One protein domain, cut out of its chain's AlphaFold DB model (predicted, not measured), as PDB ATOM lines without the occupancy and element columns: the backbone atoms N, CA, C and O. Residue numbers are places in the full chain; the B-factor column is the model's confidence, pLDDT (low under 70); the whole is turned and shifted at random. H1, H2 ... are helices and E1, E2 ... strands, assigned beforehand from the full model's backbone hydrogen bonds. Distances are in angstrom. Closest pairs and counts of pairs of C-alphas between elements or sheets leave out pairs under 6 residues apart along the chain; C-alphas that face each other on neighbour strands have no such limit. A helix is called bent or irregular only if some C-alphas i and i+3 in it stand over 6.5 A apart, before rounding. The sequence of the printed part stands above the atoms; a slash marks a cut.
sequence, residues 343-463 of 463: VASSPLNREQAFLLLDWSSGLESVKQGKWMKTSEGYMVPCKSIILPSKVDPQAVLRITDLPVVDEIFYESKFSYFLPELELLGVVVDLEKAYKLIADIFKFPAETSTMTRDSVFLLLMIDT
ATOM      1  N   VAL A 343     -41.919 -31.306  -1.906       90.31
ATOM      2  CA  VAL A 343     -41.825 -31.096  -0.451       90.31
ATOM      3  C   VAL A 343     -41.013 -29.846  -0.095       90.31
ATOM      4  O   VAL A 343     -41.401 -29.096   0.796       90.31
ATOM      5  N   ALA A 344     -39.954 -29.548  -0.856       89.88
ATOM      6  CA  ALA A 344     -39.112 -28.375  -0.642       89.88
ATOM      7  C   ALA A 344     -39.804 -27.057  -1.040       89.88
ATOM      8  O   ALA A 344     -39.343 -25.980  -0.683       89.88
ATOM      9  N   SER A 345     -40.926 -27.107  -1.761       90.06
ATOM     10  CA  SER A 345     -41.693 -25.909  -2.142       90.06
ATOM     11  C   SER A 345     -42.731 -25.497  -1.092       90.06
ATOM     12  O   SER A 345     -43.462 -24.530  -1.305       90.06
ATOM     13  N   SER A 346     -42.807 -26.213   0.033       91.06
ATOM     14  CA  SER A 346     -43.800 -26.002   1.087       91.06
ATOM     15  C   SER A 346     -43.152 -25.792   2.462       91.06
ATOM     16  O   SER A 346     -42.027 -26.246   2.671       91.06
ATOM     17  N   PRO A 347     -43.848 -25.133   3.409       93.75
ATOM     18  CA  PRO A 347     -43.406 -25.030   4.796       93.75
ATOM     19  C   PRO A 347     -43.084 -26.394   5.412       93.75
ATOM     20  O   PRO A 347     -43.952 -27.264   5.470       93.75
ATOM     21  N   LEU A 348     -41.859 -26.560   5.915       94.75
ATOM     22  CA  LEU A 348     -41.449 -27.779   6.607       94.75
ATOM     23  C   LEU A 348     -41.418 -27.578   8.113       94.75
ATOM     24  O   LEU A 348     -41.064 -26.510   8.625       94.75
ATOM     25  N   ASN A 349     -41.776 -28.639   8.833       93.88
ATOM     26  CA  ASN A 349     -41.479 -28.704  10.252       93.88
ATOM     27  C   ASN A 349     -39.976 -28.961  10.467       93.88
ATOM     28  O   ASN A 349     -39.235 -29.318   9.548       93.88
ATOM     29  N   ARG A 350     -39.520 -28.792  11.708       92.69
ATOM     30  CA  ARG A 350     -38.111 -28.957  12.069       92.69
ATOM     31  C   ARG A 350     -37.539 -30.331  11.697       92.69
ATOM     32  O   ARG A 350     -36.437 -30.405  11.168       92.69
ATOM     33  N   GLU A 351     -38.261 -31.416  11.980       92.62
ATOM     34  CA  GLU A 351     -37.776 -32.775  11.699       92.62
ATOM     35  C   GLU A 351     -37.647 -33.018  10.191       92.62
ATOM     36  O   GLU A 351     -36.636 -33.548   9.735       92.62
ATOM     37  N   GLN A 352     -38.625 -32.563   9.409       94.31
ATOM     38  CA  GLN A 352     -38.589 -32.634   7.949       94.31
ATOM     39  C   GLN A 352     -37.420 -31.838   7.365       94.31
ATOM     40  O   GLN A 352     -36.726 -32.338   6.487       94.31
ATOM     41  N   ALA A 353     -37.173 -30.628   7.869       93.38
ATOM     42  CA  ALA A 353     -36.050 -29.807   7.433       93.38
ATOM     43  C   ALA A 353     -34.701 -30.508   7.658       93.38
ATOM     44  O   ALA A 353     -33.875 -30.546   6.750       93.38
ATOM     45  N   PHE A 354     -34.495 -31.124   8.826       92.75
ATOM     46  CA  PHE A 354     -33.268 -31.877   9.098       92.75
ATOM     47  C   PHE A 354     -33.113 -33.102   8.201       92.75
ATOM     48  O   PHE A 354     -32.028 -33.340   7.684       92.75
ATOM     49  N   LEU A 355     -34.194 -33.849   7.970       93.69
ATOM     50  CA  LEU A 355     -34.170 -34.979   7.040       93.69
ATOM     51  C   LEU A 355     -33.866 -34.537   5.605       93.69
ATOM     52  O   LEU A 355     -33.165 -35.243   4.888       93.69
ATOM     53  N   LEU A 356     -34.376 -33.377   5.186       92.38
ATOM     54  CA  LEU A 356     -34.111 -32.820   3.861       92.38
ATOM     55  C   LEU A 356     -32.640 -32.407   3.702       92.38
ATOM     56  O   LEU A 356     -32.051 -32.685   2.655       92.38
ATOM     57  N   LEU A 357     -32.061 -31.784   4.735       91.00
ATOM     58  CA  LEU A 357     -30.655 -31.368   4.776       91.00
ATOM     59  C   LEU A 357     -29.700 -32.566   4.745       91.00
ATOM     60  O   LEU A 357     -28.794 -32.581   3.918       91.00
ATOM     61  N   ASP A 358     -29.955 -33.583   5.575       89.94
ATOM     62  CA  ASP A 358     -29.165 -34.824   5.654       89.94
ATOM     63  C   ASP A 358     -29.164 -35.597   4.323       89.94
ATOM     64  O   ASP A 358     -28.191 -36.242   3.942       89.94
ATOM     65  N   TRP A 359     -30.272 -35.527   3.584       90.56
ATOM     66  CA  TRP A 359     -30.470 -36.335   2.388       90.56
ATOM     67  C   TRP A 359     -30.113 -35.639   1.069       90.56
ATOM     68  O   TRP A 359     -29.634 -36.282   0.136       90.56
ATOM     69  N   SER A 360     -30.415 -34.346   0.936       82.56
ATOM     70  CA  SER A 360     -30.591 -33.727  -0.388       82.56
ATOM     71  C   SER A 360     -30.136 -32.270  -0.499       82.56
ATOM     72  O   SER A 360     -30.573 -31.553  -1.401       82.56
ATOM     73  N   SER A 361     -29.219 -31.832   0.366       74.19
ATOM     74  CA  SER A 361     -28.652 -30.471   0.369       74.19
ATOM     75  C   SER A 361     -28.008 -30.032  -0.960       74.19
ATOM     76  O   SER A 361     -27.868 -28.839  -1.209       74.19
ATOM     77  N   GLY A 362     -27.669 -30.966  -1.856       75.38
ATOM     78  CA  GLY A 362     -27.131 -30.669  -3.190       75.38
ATOM     79  C   GLY A 362     -28.164 -30.496  -4.314       75.38
ATOM     80  O   GLY A 362     -27.775 -30.214  -5.447       75.38
ATOM     81  N   LEU A 363     -29.464 -30.699  -4.066       84.81
ATOM     82  CA  LEU A 363     -30.478 -30.637  -5.125       84.81
ATOM     83  C   LEU A 363     -30.979 -29.208  -5.364       84.81
ATOM     84  O   LEU A 363     -31.416 -28.522  -4.441       84.81
ATOM     85  N   GLU A 364     -31.050 -28.798  -6.634       85.25
ATOM     86  CA  GLU A 364     -31.522 -27.457  -7.019       85.25
ATOM     87  C   GLU A 364     -32.956 -27.176  -6.534       85.25
ATOM     88  O   GLU A 364     -33.283 -26.063  -6.129       85.25
ATOM     89  N   SER A 365     -33.813 -28.203  -6.493       88.25
ATOM     90  CA  SER A 365     -35.178 -28.065  -5.964       88.25
ATOM     91  C   SER A 365     -35.221 -27.747  -4.464       88.25
ATOM     92  O   SER A 365     -36.127 -27.045  -4.022       88.25
ATOM     93  N   VAL A 366     -34.229 -28.199  -3.690       90.38
ATOM     94  CA  VAL A 366     -34.085 -27.860  -2.265       90.38
ATOM     95  C   VAL A 366     -33.540 -26.445  -2.115       90.38
ATOM     96  O   VAL A 366     -34.030 -25.684  -1.281       90.38
ATOM     97  N   LYS A 367     -32.586 -26.068  -2.969       90.75
ATOM     98  CA  LYS A 367     -31.975 -24.736  -3.000       90.75
ATOM     99  C   LYS A 367     -32.962 -23.618  -3.338       90.75
ATOM    100  O   LYS A 367     -32.902 -22.557  -2.726       90.75
ATOM    101  N   GLN A 368     -33.861 -23.855  -4.292       90.38
ATOM    102  CA  GLN A 368     -34.857 -22.877  -4.754       90.38
ATOM    103  C   GLN A 368     -36.203 -22.980  -4.015       90.38
ATOM    104  O   GLN A 368     -37.104 -22.168  -4.233       90.38
ATOM    105  N   GLY A 369     -36.360 -23.982  -3.150       91.50
ATOM    106  CA  GLY A 369     -37.603 -24.263  -2.444       91.50
ATOM    107  C   GLY A 369     -37.880 -23.305  -1.280       91.50
ATOM    108  O   GLY A 369     -36.967 -22.894  -0.573       91.50
ATOM    109  N   LYS A 370     -39.153 -22.966  -1.043       94.31
ATOM    110  CA  LYS A 370     -39.604 -22.062   0.033       94.31
ATOM    111  C   LYS A 370     -39.954 -22.829   1.319       94.31
ATOM    112  O   LYS A 370     -41.091 -22.783   1.788       94.31
ATOM    113  N   TRP A 371     -38.984 -23.557   1.868       94.44
ATOM    114  CA  TRP A 371     -39.185 -24.443   3.024       94.44
ATOM    115  C   TRP A 371     -38.506 -23.982   4.318       94.44
ATOM    116  O   TRP A 371     -38.850 -24.483   5.391       94.44
ATOM    117  N   MET A 372     -37.549 -23.052   4.247       93.94
ATOM    118  CA  MET A 372     -36.724 -22.658   5.390       93.94
ATOM    119  C   MET A 372     -37.438 -21.620   6.253       93.94
ATOM    120  O   MET A 372     -37.881 -20.597   5.740       93.94
ATOM    121  N   LYS A 373     -37.545 -21.863   7.560       95.00
ATOM    122  CA  LYS A 373     -38.179 -20.942   8.505       95.00
ATOM    123  C   LYS A 373     -37.215 -19.811   8.883       95.00
ATOM    124  O   LYS A 373     -36.099 -20.056   9.338       95.00
ATOM    125  N   THR A 374     -37.668 -18.580   8.700       93.56
ATOM    126  CA  THR A 374     -36.955 -17.338   9.003       93.56
ATOM    127  C   THR A 374     -37.864 -16.354   9.751       93.56
ATOM    128  O   THR A 374     -39.068 -16.601   9.938       93.56
ATOM    129  N   SER A 375     -37.285 -15.225  10.163       91.06
ATOM    130  CA  SER A 375     -37.991 -14.057  10.708       91.06
ATOM    131  C   SER A 375     -39.121 -13.560   9.797       91.06
ATOM    132  O   SER A 375     -40.218 -13.293  10.277       91.06
ATOM    133  N   GLU A 376     -38.899 -13.560   8.479       89.94
ATOM    134  CA  GLU A 376     -39.852 -13.122   7.442       89.94
ATOM    135  C   GLU A 376     -40.824 -14.230   6.980       89.94
ATOM    136  O   GLU A 376     -41.476 -14.140   5.938       89.94
ATOM    137  N   GLY A 377     -40.930 -15.324   7.741       92.50
ATOM    138  CA  GLY A 377     -41.784 -16.463   7.407       92.50
ATOM    139  C   GLY A 377     -41.005 -17.620   6.790       92.50
ATOM    140  O   GLY A 377     -39.927 -17.956   7.251       92.50
ATOM    141  N   TYR A 378     -41.579 -18.316   5.810       94.69
ATOM    142  CA  TYR A 378     -40.873 -19.389   5.101       94.69
ATOM    143  C   TYR A 378     -40.208 -18.819   3.854       94.69
ATOM    144  O   TYR A 378     -40.883 -18.166   3.065       94.69
ATOM    145  N   MET A 379     -38.914 -19.051   3.664       93.88
ATOM    146  CA  MET A 379     -38.098 -18.426   2.623       93.88
ATOM    147  C   MET A 379     -37.213 -19.440   1.892       93.88
ATOM    148  O   MET A 379     -37.113 -20.607   2.271       93.88
ATOM    149  N   VAL A 380     -36.627 -18.981   0.784       93.50
ATOM    150  CA  VAL A 380     -35.702 -19.760  -0.048       93.50
ATOM    151  C   VAL A 380     -34.306 -19.736   0.586       93.50
ATOM    152  O   VAL A 380     -33.838 -18.633   0.872       93.50
ATOM    153  N   PRO A 381     -33.615 -20.883   0.763       92.62
ATOM    154  CA  PRO A 381     -32.305 -20.949   1.417       92.62
ATOM    155  C   PRO A 381     -31.275 -19.946   0.891       92.62
ATOM    156  O   PRO A 381     -30.628 -19.271   1.682       92.62
ATOM    157  N   CYS A 382     -31.181 -19.767  -0.430       88.19
ATOM    158  CA  CYS A 382     -30.210 -18.856  -1.049       88.19
ATOM    159  C   CYS A 382     -30.459 -17.360  -0.786       88.19
ATOM    160  O   CYS A 382     -29.659 -16.519  -1.191       88.19
ATOM    161  N   LYS A 383     -31.584 -17.019  -0.149       88.00
ATOM    162  CA  LYS A 383     -31.903 -15.661   0.305       88.00
ATOM    163  C   LYS A 383     -31.769 -15.507   1.816       88.00
ATOM    164  O   LYS A 383     -31.900 -14.385   2.287       88.00
ATOM    165  N   SER A 384     -31.550 -16.598   2.548       91.88
ATOM    166  CA  SER A 384     -31.525 -16.641   4.009       91.88
ATOM    167  C   SER A 384     -30.122 -16.419   4.571       91.88
ATOM    168  O   SER A 384     -29.115 -16.726   3.926       91.88
ATOM    169  N   ILE A 385     -30.062 -15.925   5.806       91.38
ATOM    170  CA  ILE A 385     -28.815 -15.639   6.524       91.38
ATOM    171  C   ILE A 385     -28.832 -16.263   7.921       91.38
ATOM    172  O   ILE A 385     -29.844 -16.205   8.622       91.38
ATOM    173  N   ILE A 386     -27.708 -16.853   8.326       88.88
ATOM    174  CA  ILE A 386     -27.444 -17.235   9.717       88.88
ATOM    175  C   ILE A 386     -26.569 -16.154  10.332       88.88
ATOM    176  O   ILE A 386     -25.562 -15.751   9.749       88.88
ATOM    177  N   LEU A 387     -26.972 -15.661  11.501       84.81
ATOM    178  CA  LEU A 387     -26.223 -14.613  12.171       84.81
ATOM    179  C   LEU A 387     -25.035 -15.198  12.940       84.81
ATOM    180  O   LEU A 387     -25.134 -16.280  13.519       84.81
ATOM    181  N   PRO A 388     -23.905 -14.475  12.993       78.75
ATOM    182  CA  PRO A 388     -22.810 -14.823  13.885       78.75
ATOM    183  C   PRO A 388     -23.290 -14.943  15.334       78.75
ATOM    184  O   PRO A 388     -24.041 -14.094  15.801       78.75
ATOM    185  N   SER A 389     -22.746 -15.887  16.104       75.81
ATOM    186  CA  SER A 389     -23.122 -16.093  17.519       75.81
ATOM    187  C   SER A 389     -22.937 -14.872  18.433       75.81
ATOM    188  O   SER A 389     -23.476 -14.830  19.535       75.81
ATOM    189  N   LYS A 390     -22.149 -13.879  18.001       75.31
ATOM    190  CA  LYS A 390     -21.898 -12.621  18.721       75.31
ATOM    191  C   LYS A 390     -22.901 -11.511  18.387       75.31
ATOM    192  O   LYS A 390     -22.837 -10.452  19.003       75.31
ATOM    193  N   VAL A 391     -23.768 -11.718  17.398       79.56
ATOM    194  CA  VAL A 391     -24.716 -10.723  16.894       79.56
ATOM    195  C   VAL A 391     -26.093 -11.010  17.476       79.56
ATOM    196  O   VAL A 391     -26.598 -12.118  17.344       79.56
ATOM    197  N   ASP A 392     -26.707 -10.004  18.102       81.12
ATOM    198  CA  ASP A 392     -28.089 -10.102  18.576       81.12
ATOM    199  C   ASP A 392     -29.060 -10.100  17.377       81.12
ATOM    200  O   ASP A 392     -29.148  -9.087  16.668       81.12
ATOM    201  N   PRO A 393     -29.836 -11.180  17.152       82.81
ATOM    202  CA  PRO A 393     -30.825 -11.222  16.081       82.81
ATOM    203  C   PRO A 393     -31.861 -10.103  16.179       82.81
ATOM    204  O   PRO A 393     -32.284  -9.569  15.156       82.81
ATOM    205  N   GLN A 394     -32.245  -9.693  17.392       82.12
ATOM    206  CA  GLN A 394     -33.235  -8.632  17.582       82.12
ATOM    207  C   GLN A 394     -32.718  -7.261  17.146       82.12
ATOM    208  O   GLN A 394     -33.511  -6.417  16.727       82.12
ATOM    209  N   ALA A 395     -31.408  -7.030  17.217       81.19
ATOM    210  CA  ALA A 395     -30.801  -5.807  16.718       81.19
ATOM    211  C   ALA A 395     -30.822  -5.757  15.180       81.19
ATOM    212  O   ALA A 395     -31.186  -4.731  14.610       81.19
ATOM    213  N   VAL A 396     -30.517  -6.874  14.506       82.44
ATOM    214  CA  VAL A 396     -30.512  -6.964  13.031       82.44
ATOM    215  C   VAL A 396     -31.918  -6.824  12.445       82.44
ATOM    216  O   VAL A 396     -32.113  -6.081  11.480       82.44
ATOM    217  N   LEU A 397     -32.913  -7.472  13.054       83.62
ATOM    218  CA  LEU A 397     -34.309  -7.433  12.597       83.62
ATOM    219  C   LEU A 397     -34.973  -6.053  12.751       83.62
ATOM    220  O   LEU A 397     -36.008  -5.800  12.146       83.62
ATOM    221  N   ARG A 398     -34.404  -5.144  13.556       81.50
ATOM    222  CA  ARG A 398     -34.902  -3.762  13.708       81.50
ATOM    223  C   ARG A 398     -34.400  -2.810  12.626       81.50
ATOM    224  O   ARG A 398     -34.970  -1.734  12.466       81.50
ATOM    225  N   ILE A 399     -33.316  -3.172  11.943       79.56
ATOM    226  CA  ILE A 399     -32.600  -2.288  11.014       79.56
ATOM    227  C   ILE A 399     -32.501  -2.854   9.588       79.56
ATOM    228  O   ILE A 399     -32.042  -2.161   8.680       79.56
ATOM    229  N   THR A 400     -32.929  -4.104   9.384       82.12
ATOM    230  CA  THR A 400     -32.954  -4.782   8.081       82.12
ATOM    231  C   THR A 400     -34.207  -5.641   7.927       82.12
ATOM    232  O   THR A 400     -34.709  -6.186   8.906       82.12
ATOM    233  N   ASP A 401     -34.629  -5.849   6.676       82.56
ATOM    234  CA  ASP A 401     -35.662  -6.825   6.290       82.56
ATOM    235  C   ASP A 401     -35.026  -8.180   5.899       82.56
ATOM    236  O   ASP A 401     -35.511  -8.898   5.018       82.56
ATOM    237  N   LEU A 402     -33.855  -8.501   6.465       86.88
ATOM    238  CA  LEU A 402     -33.123  -9.718   6.125       86.88
ATOM    239  C   LEU A 402     -33.851 -10.953   6.678       86.88
ATOM    240  O   LEU A 402     -34.193 -10.991   7.863       86.88
ATOM    241  N   PRO A 403     -34.041 -12.009   5.868       90.62
ATOM    242  CA  PRO A 403     -34.646 -13.251   6.334       90.62
ATOM    243  C   PRO A 403     -33.624 -14.061   7.148       90.62
ATOM    244  O   PRO A 403     -32.944 -14.958   6.642       90.62
ATOM    245  N   VAL A 404     -33.526 -13.728   8.434       91.19
ATOM    246  CA  VAL A 404     -32.674 -14.413   9.411       91.19
ATOM    247  C   VAL A 404     -33.279 -15.772   9.747       91.19
ATOM    248  O   VAL A 404     -34.463 -15.857  10.075       91.19
ATOM    249  N   VAL A 405     -32.480 -16.837   9.664       91.88
ATOM    250  CA  VAL A 405     -32.904 -18.197  10.022       91.88
ATOM    251  C   VAL A 405     -33.378 -18.245  11.476       91.88
ATOM    252  O   VAL A 405     -32.725 -17.733  12.381       91.88
ATOM    253  N   ASP A 406     -34.528 -18.881  11.702       90.62
ATOM    254  CA  ASP A 406     -35.140 -18.988  13.027       90.62
ATOM    255  C   ASP A 406     -34.444 -20.072  13.871       90.62
ATOM    256  O   ASP A 406     -34.840 -21.239  13.892       90.62
ATOM    257  N   GLU A 407     -33.371 -19.691  14.567       85.56
ATOM    258  CA  GLU A 407     -32.620 -20.604  15.440       85.56
ATOM    259  C   GLU A 407     -33.452 -21.145  16.611       85.56
ATOM    260  O   GLU A 407     -33.173 -22.237  17.104       85.56
ATOM    261  N   ILE A 408     -34.499 -20.434  17.046       87.62
ATOM    262  CA  ILE A 408     -35.391 -20.915  18.110       87.62
ATOM    263  C   ILE A 408     -36.219 -22.084  17.580       87.62
ATOM    264  O   ILE A 408     -36.336 -23.116  18.241       87.62
ATOM    265  N   PHE A 409     -36.760 -21.948  16.369       90.69
ATOM    266  CA  PHE A 409     -37.503 -23.011  15.703       90.69
ATOM    267  C   PHE A 409     -36.641 -24.253  15.456       90.69
ATOM    268  O   PHE A 409     -37.110 -25.376  15.666       90.69
ATOM    269  N   TYR A 410     -35.391 -24.074  15.022       89.38
ATOM    270  CA  TYR A 410     -34.496 -25.188  14.705       89.38
ATOM    271  C   TYR A 410     -33.683 -25.724  15.896       89.38
ATOM    272  O   TYR A 410     -33.171 -26.841  15.815       89.38
ATOM    273  N   GLU A 411     -33.623 -24.998  17.012       84.06
ATOM    274  CA  GLU A 411     -32.743 -25.261  18.159       84.06
ATOM    275  C   GLU A 411     -31.243 -25.297  17.779       84.06
ATOM    276  O   GLU A 411     -30.839 -25.130  16.626       84.06
ATOM    277  N   SER A 412     -30.375 -25.574  18.757       72.44
ATOM    278  CA  SER A 412     -28.913 -25.610  18.579       72.44
ATOM    279  C   SER A 412     -28.414 -26.646  17.559       72.44
ATOM    280  O   SER A 412     -27.263 -26.580  17.126       72.44
ATOM    281  N   LYS A 413     -29.266 -27.590  17.135       75.44
ATOM    282  CA  LYS A 413     -28.920 -28.652  16.178       75.44
ATOM    283  C   LYS A 413     -28.741 -28.156  14.744       75.44
ATOM    284  O   LYS A 413     -28.101 -28.846  13.958       75.44
ATOM    285  N   PHE A 414     -29.267 -26.980  14.400       79.38
ATOM    286  CA  PHE A 414     -29.112 -26.417  13.052       79.38
ATOM    287  C   PHE A 414     -27.648 -26.128  12.699       79.38
ATOM    288  O   PHE A 414     -27.246 -26.271  11.548       79.38
ATOM    289  N   SER A 415     -26.830 -25.820  13.712       80.25
ATOM    290  CA  SER A 415     -25.391 -25.571  13.568       80.25
ATOM    291  C   SER A 415     -24.587 -26.778  13.062       80.25
ATOM    292  O   SER A 415     -23.498 -26.601  12.523       80.25
ATOM    293  N   TYR A 416     -25.114 -28.003  13.178       86.38
ATOM    294  CA  TYR A 416     -24.450 -29.196  12.641       86.38
ATOM    295  C   TYR A 416     -24.523 -29.293  11.113       86.38
ATOM    296  O   TYR A 416     -23.752 -30.050  10.537       86.38
ATOM    297  N   PHE A 417     -25.411 -28.523  10.474       88.88
ATOM    298  CA  PHE A 417     -25.653 -28.548   9.029       88.88
ATOM    299  C   PHE A 417     -25.055 -27.340   8.290       88.88
ATOM    300  O   PHE A 417     -25.477 -27.021   7.181       88.88
ATOM    301  N   LEU A 418     -24.118 -26.601   8.901       88.69
ATOM    302  CA  LEU A 418     -23.521 -25.412   8.272       88.69
ATOM    303  C   LEU A 418     -22.953 -25.686   6.862       88.69
ATOM    304  O   LEU A 418     -23.245 -24.881   5.974       88.69
ATOM    305  N   PRO A 419     -22.227 -26.796   6.602       89.69
ATOM    306  CA  PRO A 419     -21.754 -27.115   5.252       89.69
ATOM    307  C   PRO A 419     -22.895 -27.305   4.240       89.69
ATOM    308  O   PRO A 419     -22.841 -26.789   3.125       89.69
ATOM    309  N   GLU A 420     -23.951 -28.019   4.629       91.69
ATOM    310  CA  GLU A 420     -25.134 -28.277   3.806       91.69
ATOM    311  C   GLU A 420     -25.912 -26.987   3.519       91.69
ATOM    312  O   GLU A 420     -26.408 -26.783   2.412       91.69
ATOM    313  N   LEU A 421     -26.005 -26.099   4.508       91.19
ATOM    314  CA  LEU A 421     -26.671 -24.803   4.393       91.19
ATOM    315  C   LEU A 421     -25.899 -23.861   3.465       91.19
ATOM    316  O   LEU A 421     -26.510 -23.206   2.620       91.19
ATOM    317  N   GLU A 422     -24.569 -23.841   3.558       90.06
ATOM    318  CA  GLU A 422     -23.724 -23.076   2.639       90.06
ATOM    319  C   GLU A 422     -23.849 -23.587   1.193       90.06
ATOM    320  O   GLU A 422     -23.981 -22.788   0.263       90.06
ATOM    321  N   LEU A 423     -23.912 -24.909   0.993       90.50
ATOM    322  CA  LEU A 423     -24.183 -25.543  -0.309       90.50
ATOM    323  C   LEU A 423     -25.519 -25.087  -0.920       90.50
ATOM    324  O   LEU A 423     -25.613 -24.807  -2.122       90.50
ATOM    325  N   LEU A 424     -26.539 -24.939  -0.077       91.06
ATOM    326  CA  LEU A 424     -27.843 -24.392  -0.449       91.06
ATOM    327  C   LEU A 424     -27.825 -22.868  -0.673       91.06
ATOM    328  O   LEU A 424     -28.817 -22.297  -1.127       91.06
ATOM    329  N   GLY A 425     -26.701 -22.201  -0.423       89.69
ATOM    330  CA  GLY A 425     -26.521 -20.765  -0.612       89.69
ATOM    331  C   GLY A 425     -26.975 -19.911   0.568       89.69
ATOM    332  O   GLY A 425     -27.100 -18.701   0.398       89.69
ATOM    333  N   VAL A 426     -27.228 -20.509   1.735       91.25
ATOM    334  CA  VAL A 426     -27.440 -19.746   2.970       91.25
ATOM    335  C   VAL A 426     -26.146 -19.021   3.312       91.25
ATOM    336  O   VAL A 426     -25.055 -19.592   3.256       91.25
ATOM    337  N   VAL A 427     -26.261 -17.755   3.691       90.38
ATOM    338  CA  VAL A 427     -25.104 -16.966   4.103       90.38
ATOM    339  C   VAL A 427     -24.736 -17.356   5.530       90.38
ATOM    340  O   VAL A 427     -25.453 -17.018   6.468       90.38
ATOM    341  N   VAL A 428     -23.634 -18.096   5.670       86.19
ATOM    342  CA  VAL A 428     -23.092 -18.559   6.964       86.19
ATOM    343  C   VAL A 428     -21.776 -17.879   7.349       86.19
ATOM    344  O   VAL A 428     -21.405 -17.864   8.519       86.19
ATOM    345  N   ASP A 429     -21.060 -17.325   6.369       85.38
ATOM    346  CA  ASP A 429     -19.764 -16.683   6.578       85.38
ATOM    347  C   ASP A 429     -19.911 -15.314   7.257       85.38
ATOM    348  O   ASP A 429     -20.780 -14.519   6.893       85.38
ATOM    349  N   LEU A 430     -19.022 -15.038   8.216       80.44
ATOM    350  CA  LEU A 430     -19.047 -13.820   9.025       80.44
ATOM    351  C   LEU A 430     -18.913 -12.560   8.163       80.44
ATOM    352  O   LEU A 430     -19.713 -11.638   8.304       80.44
ATOM    353  N   GLU A 431     -17.924 -12.514   7.271       82.25
ATOM    354  CA  GLU A 431     -17.635 -11.329   6.455       82.25
ATOM    355  C   GLU A 431     -18.764 -11.066   5.453       82.25
ATOM    356  O   GLU A 431     -19.244  -9.937   5.325       82.25
ATOM    357  N   LYS A 432     -19.259 -12.121   4.790       83.75
ATOM    358  CA  LYS A 432     -20.416 -12.026   3.886       83.75
ATOM    359  C   LYS A 432     -21.678 -11.578   4.621       83.75
ATOM    360  O   LYS A 432     -22.437 -10.783   4.070       83.75
ATOM    361  N   ALA A 433     -21.900 -12.064   5.844       83.44
ATOM    362  CA  ALA A 433     -23.040 -11.676   6.666       83.44
ATOM    363  C   ALA A 433     -23.005 -10.181   7.009       83.44
ATOM    364  O   ALA A 433     -23.983  -9.483   6.745       83.44
ATOM    365  N   TYR A 434     -21.879  -9.667   7.520       82.31
ATOM    366  CA  TYR A 434     -21.742  -8.237   7.825       82.31
ATOM    367  C   TYR A 434     -21.899  -7.363   6.583       82.31
ATOM    368  O   TYR A 434     -22.619  -6.369   6.632       82.31
ATOM    369  N   LYS A 435     -21.311  -7.767   5.452       83.19
ATOM    370  CA  LYS A 435     -21.458  -7.046   4.186       83.19
ATOM    371  C   LYS A 435     -22.915  -6.970   3.720       83.19
ATOM    372  O   LYS A 435     -23.367  -5.916   3.296       83.19
ATOM    373  N   LEU A 436     -23.673  -8.060   3.834       82.38
ATOM    374  CA  LEU A 436     -25.096  -8.063   3.480       82.38
ATOM    375  C   LEU A 436     -25.942  -7.200   4.415       82.38
ATOM    376  O   LEU A 436     -26.855  -6.520   3.951       82.38
ATOM    377  N   ILE A 437     -25.639  -7.214   5.716       81.06
ATOM    378  CA  ILE A 437     -26.292  -6.322   6.680       81.06
ATOM    379  C   ILE A 437     -25.996  -4.864   6.306       81.06
ATOM    380  O   ILE A 437     -26.922  -4.058   6.297       81.06
ATOM    381  N   ALA A 438     -24.755  -4.544   5.932       81.06
ATOM    382  CA  ALA A 438     -24.344  -3.217   5.472       81.06
ATOM    383  C   ALA A 438     -25.100  -2.762   4.217       81.06
ATOM    384  O   ALA A 438     -25.662  -1.669   4.192       81.06
ATOM    385  N   ASP A 439     -25.147  -3.620   3.195       81.56
ATOM    386  CA  ASP A 439     -25.741  -3.309   1.891       81.56
ATOM    387  C   ASP A 439     -27.266  -3.096   1.975       81.56
ATOM    388  O   ASP A 439     -27.839  -2.341   1.187       81.56
ATOM    389  N   ILE A 440     -27.939  -3.777   2.909       81.25
ATOM    390  CA  ILE A 440     -29.406  -3.748   3.066       81.25
ATOM    391  C   ILE A 440     -29.847  -2.801   4.191       81.25
ATOM    392  O   ILE A 440     -31.040  -2.498   4.300       81.25
ATOM    393  N   PHE A 441     -28.909  -2.310   5.005       78.75
ATOM    394  CA  PHE A 441     -29.200  -1.430   6.127       78.75
ATOM    395  C   PHE A 441     -30.036  -0.221   5.699       78.75
ATOM    396  O   PHE A 441     -29.729   0.494   4.741       78.75
ATOM    397  N   LYS A 442     -31.094   0.036   6.468       72.56
ATOM    398  CA  LYS A 442     -31.892   1.253   6.367       72.56
ATOM    399  C   LYS A 442     -31.993   1.883   7.743       72.56
ATOM    400  O   LYS A 442     -32.277   1.204   8.728       72.56
ATOM    401  N   PHE A 443     -31.816   3.200   7.800       70.38
ATOM    402  CA  PHE A 443     -32.079   3.939   9.028       70.38
ATOM    403  C   PHE A 443     -33.548   3.751   9.442       70.38
ATOM    404  O   PHE A 443     -34.438   4.016   8.626       70.38
ATOM    405  N   PRO A 444     -33.824   3.319  10.688       69.25
ATOM    406  CA  PRO A 444     -35.190   3.234  11.185       69.25
ATOM    407  C   PRO A 444     -35.851   4.612  11.163       69.25
ATOM    408  O   PRO A 444     -35.225   5.610  11.525       69.25
ATOM    409  N   ALA A 445     -37.131   4.667  10.790       69.44
ATOM    410  CA  ALA A 445     -37.896   5.917  10.786       69.44
ATOM    411  C   ALA A 445     -38.020   6.541  12.193       69.44
ATOM    412  O   ALA A 445     -38.108   7.760  12.324       69.44
ATOM    413  N   GLU A 446     -37.975   5.714  13.242       71.81
ATOM    414  CA  GLU A 446     -37.984   6.139  14.642       71.81
ATOM    415  C   GLU A 446     -36.688   5.709  15.338       71.81
ATOM    416  O   GLU A 446     -36.504   4.539  15.674       71.81
ATOM    417  N   THR A 447     -35.789   6.655  15.607       66.81
ATOM    418  CA  THR A 447     -34.496   6.391  16.270       66.81
ATOM    419  C   THR A 447     -34.634   5.854  17.699       66.81
ATOM    420  O   THR A 447     -33.734   5.178  18.190       66.81
ATOM    421  N   SER A 448     -35.783   6.071  18.351       69.50
ATOM    422  CA  SER A 448     -36.144   5.499  19.659       69.50
ATOM    423  C   SER A 448     -36.253   3.971  19.662       69.50
ATOM    424  O   SER A 448     -36.258   3.361  20.729       69.50
ATOM    425  N   THR A 449     -36.348   3.340  18.488       67.69
ATOM    426  CA  THR A 449     -36.433   1.876  18.354       67.69
ATOM    427  C   THR A 449     -35.071   1.181  18.348       67.69
ATOM    428  O   THR A 449     -35.021  -0.045  18.494       67.69
ATOM    429  N   MET A 450     -33.972   1.935  18.223       71.00
ATOM    430  CA  MET A 450     -32.620   1.387  18.167       71.00
ATOM    431  C   MET A 450     -32.131   0.937  19.546       71.00
ATOM    432  O   MET A 450     -32.232   1.664  20.532       71.00
ATOM    433  N   THR A 451     -31.551  -0.262  19.615       76.31
ATOM    434  CA  THR A 451     -30.891  -0.759  20.830       76.31
ATOM    435  C   THR A 451     -29.404  -0.405  20.825       76.31
ATOM    436  O   THR A 451     -28.822  -0.146  19.770       76.31
ATOM    437  N   ARG A 452     -28.750  -0.451  21.996       78.31
ATOM    438  CA  ARG A 452     -27.284  -0.314  22.108       78.31
ATOM    439  C   ARG A 452     -26.554  -1.245  21.135       78.31
ATOM    440  O   ARG A 452     -25.591  -0.833  20.499       78.31
ATOM    441  N   ASP A 453     -27.043  -2.472  20.996       77.00
ATOM    442  CA  ASP A 453     -26.423  -3.486  20.148       77.00
ATOM    443  C   ASP A 453     -26.676  -3.206  18.649       77.00
ATOM    444  O   ASP A 453     -25.809  -3.483  17.826       77.00
ATOM    445  N   SER A 454     -27.784  -2.532  18.300       71.62
ATOM    446  CA  SER A 454     -28.032  -2.015  16.938       71.62
ATOM    447  C   SER A 454     -27.018  -0.931  16.553       71.62
ATOM    448  O   SER A 454     -26.509  -0.914  15.438       71.62
ATOM    449  N   VAL A 455     -26.696  -0.033  17.491       75.50
ATOM    450  CA  VAL A 455     -25.682   1.018  17.289       75.50
ATOM    451  C   VAL A 455     -24.281   0.415  17.206       75.50
ATOM    452  O   VAL A 455     -23.476   0.834  16.381       75.50
ATOM    453  N   PHE A 456     -23.989  -0.594  18.029       76.81
ATOM    454  CA  PHE A 456     -22.711  -1.299  17.979       76.81
ATOM    455  C   PHE A 456     -22.505  -2.027  16.644       76.81
ATOM    456  O   PHE A 456     -21.425  -1.940  16.072       76.81
ATOM    457  N   LEU A 457     -23.544  -2.679  16.110       76.12
ATOM    458  CA  LEU A 457     -23.515  -3.296  14.779       76.12
ATOM    459  C   LEU A 457     -23.155  -2.294  13.678       76.12
ATOM    460  O   LEU A 457     -22.343  -2.620  12.821       76.12
ATOM    461  N   LEU A 458     -23.695  -1.073  13.730       72.50
ATOM    462  CA  LEU A 458     -23.368  -0.028  12.753       72.50
ATOM    463  C   LEU A 458     -21.894   0.369  12.787       72.50
ATOM    464  O   LEU A 458     -21.273   0.502  11.740       72.50
ATOM    465  N   LEU A 459     -21.318   0.498  13.981       72.69
ATOM    466  CA  LEU A 459     -19.900   0.831  14.139       72.69
ATOM    467  C   LEU A 459     -18.968  -0.281  13.638       72.69
ATOM    468  O   LEU A 459     -17.838   0.003  13.261       72.69
ATOM    469  N   MET A 460     -19.434  -1.532  13.653       69.31
ATOM    470  CA  MET A 460     -18.683  -2.697  13.175       69.31
ATOM    471  C   MET A 460     -18.773  -2.896  11.656       69.31
ATOM    472  O   MET A 460     -17.989  -3.659  11.104       69.31
ATOM    473  N   ILE A 461     -19.746  -2.263  10.995       67.75
ATOM    474  CA  ILE A 461     -19.975  -2.366   9.548       67.75
ATOM    475  C   ILE A 461     -19.088  -1.383   8.753       67.75
ATOM    476  O   ILE A 461     -18.764  -1.656   7.600       67.75
ATOM    477  N   ASP A 462     -18.665  -0.274   9.368       52.06
ATOM    478  CA  ASP A 462     -17.856   0.794   8.747       52.06
ATOM    479  C   ASP A 462     -16.322   0.568   8.816       52.06
ATOM    480  O   ASP A 462     -15.543   1.476   8.507       52.06
ATOM    481  N   THR A 463     -15.863  -0.627   9.207       44.91
ATOM    482  CA  THR A 463     -14.437  -1.027   9.244       44.91
ATOM    483  C   THR A 463     -14.186  -2.236   8.369       44.91
ATOM    484  O   THR A 463     -13.173  -2.222   7.633       44.91
TER     485      THR A 463
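Overview. This is residues 343 to 463 of the 463 residues of an uncharacterized protein of Kingdonia uniflora (UniProt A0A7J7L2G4). An elongated body has a helix cluster at each end: H1 and H5 side by side with the short H2 and H4 near them at one end, and H3, H6 and H7 at the other. Between the clusters lie loops, among them residues 380 to 392, and a tiny two-stranded hairpin, E1 and E2. The 121 printed residues hold seven named helices and two named strands, in the order H1, H2, E1, E2, H3, H4, H5, H6, H7; the sheet E1 - E2 is antiparallel and the class is mostly helix. The whole is compact, with a radius of gyration of the C-alphas of 14.8 A, and spans 43 by 25 by 23 A.

Along the chain. H1, residues 350 to 360, is 15.3 A long and begins at C-alpha 350 (-38.111, -28.957, 12.069). H2 is residues 364 to 367. E1, residues 372 to 374, and E2, residues 377 to 379, are each 6.4 A long. H3 is residues 393 to 397 and H4 residues 407 to 410. H5, residues 412 to 423, is 19.5 A long and begins at C-alpha 412 (-28.913, -25.610, 18.579); it is irregular, with C-alphas 416 and 419 8.1 A apart. H6, residues 430 to 440, is 15.6 A long. H7, residues 452 to 461, is 14.7 A long and ends at C-alpha 461 (-19.975, -2.366, 9.548).

Arrangement. H1 and H5 touch, with the C-alphas of Leu 357 and Glu 420 closest at 6.4 A; they run the same way at a shallow tilt of 34 degrees, only just short of steep. H2 is close to H1 but not clearly touching, with the C-alphas of Ser 360 and Val 366 closest at 7.1 A. H4 is likewise close to H1 but not clearly touching, with the C-alphas of Arg 350 and Tyr 410 closest at 5.8 A. In the hairpin of E1 and E2, N 374 and O 377 are 2.8 A apart and N 379 and O 372 2.8 A, within hydrogen-bond range. H7 touches H3, with the C-alphas of Ala 395 and Ser 454 closest at 4.7 A. H7 also touches H6, about perpendicular at 78 degrees, with the C-alphas of Ala 438 and Ile 461 closest at 6.0 A. H1 and H7 are apart. Every O i to N i+4 pair is within hydrogen-bond range in H1, H3, H6 and H7; in H5 3 of 8 are, beside 6 of 9 O i to N i+3 pairs, and H2 and H4 are too short for an i+4 pair.

Size, cuts and confidence. The C-alphas farthest apart, those of Trp 359 and Ser 448, are 45.6 A apart. The printed part has no cut and ends at the chain's last residue, 463. The links from E2 to H3, 13 residues, and from H6 to H7, 11 residues, are long. The mean pLDDT of the printed part is 84.0; it is under 70 at residues 444 to 445, 447 to 449 and 460 to 463.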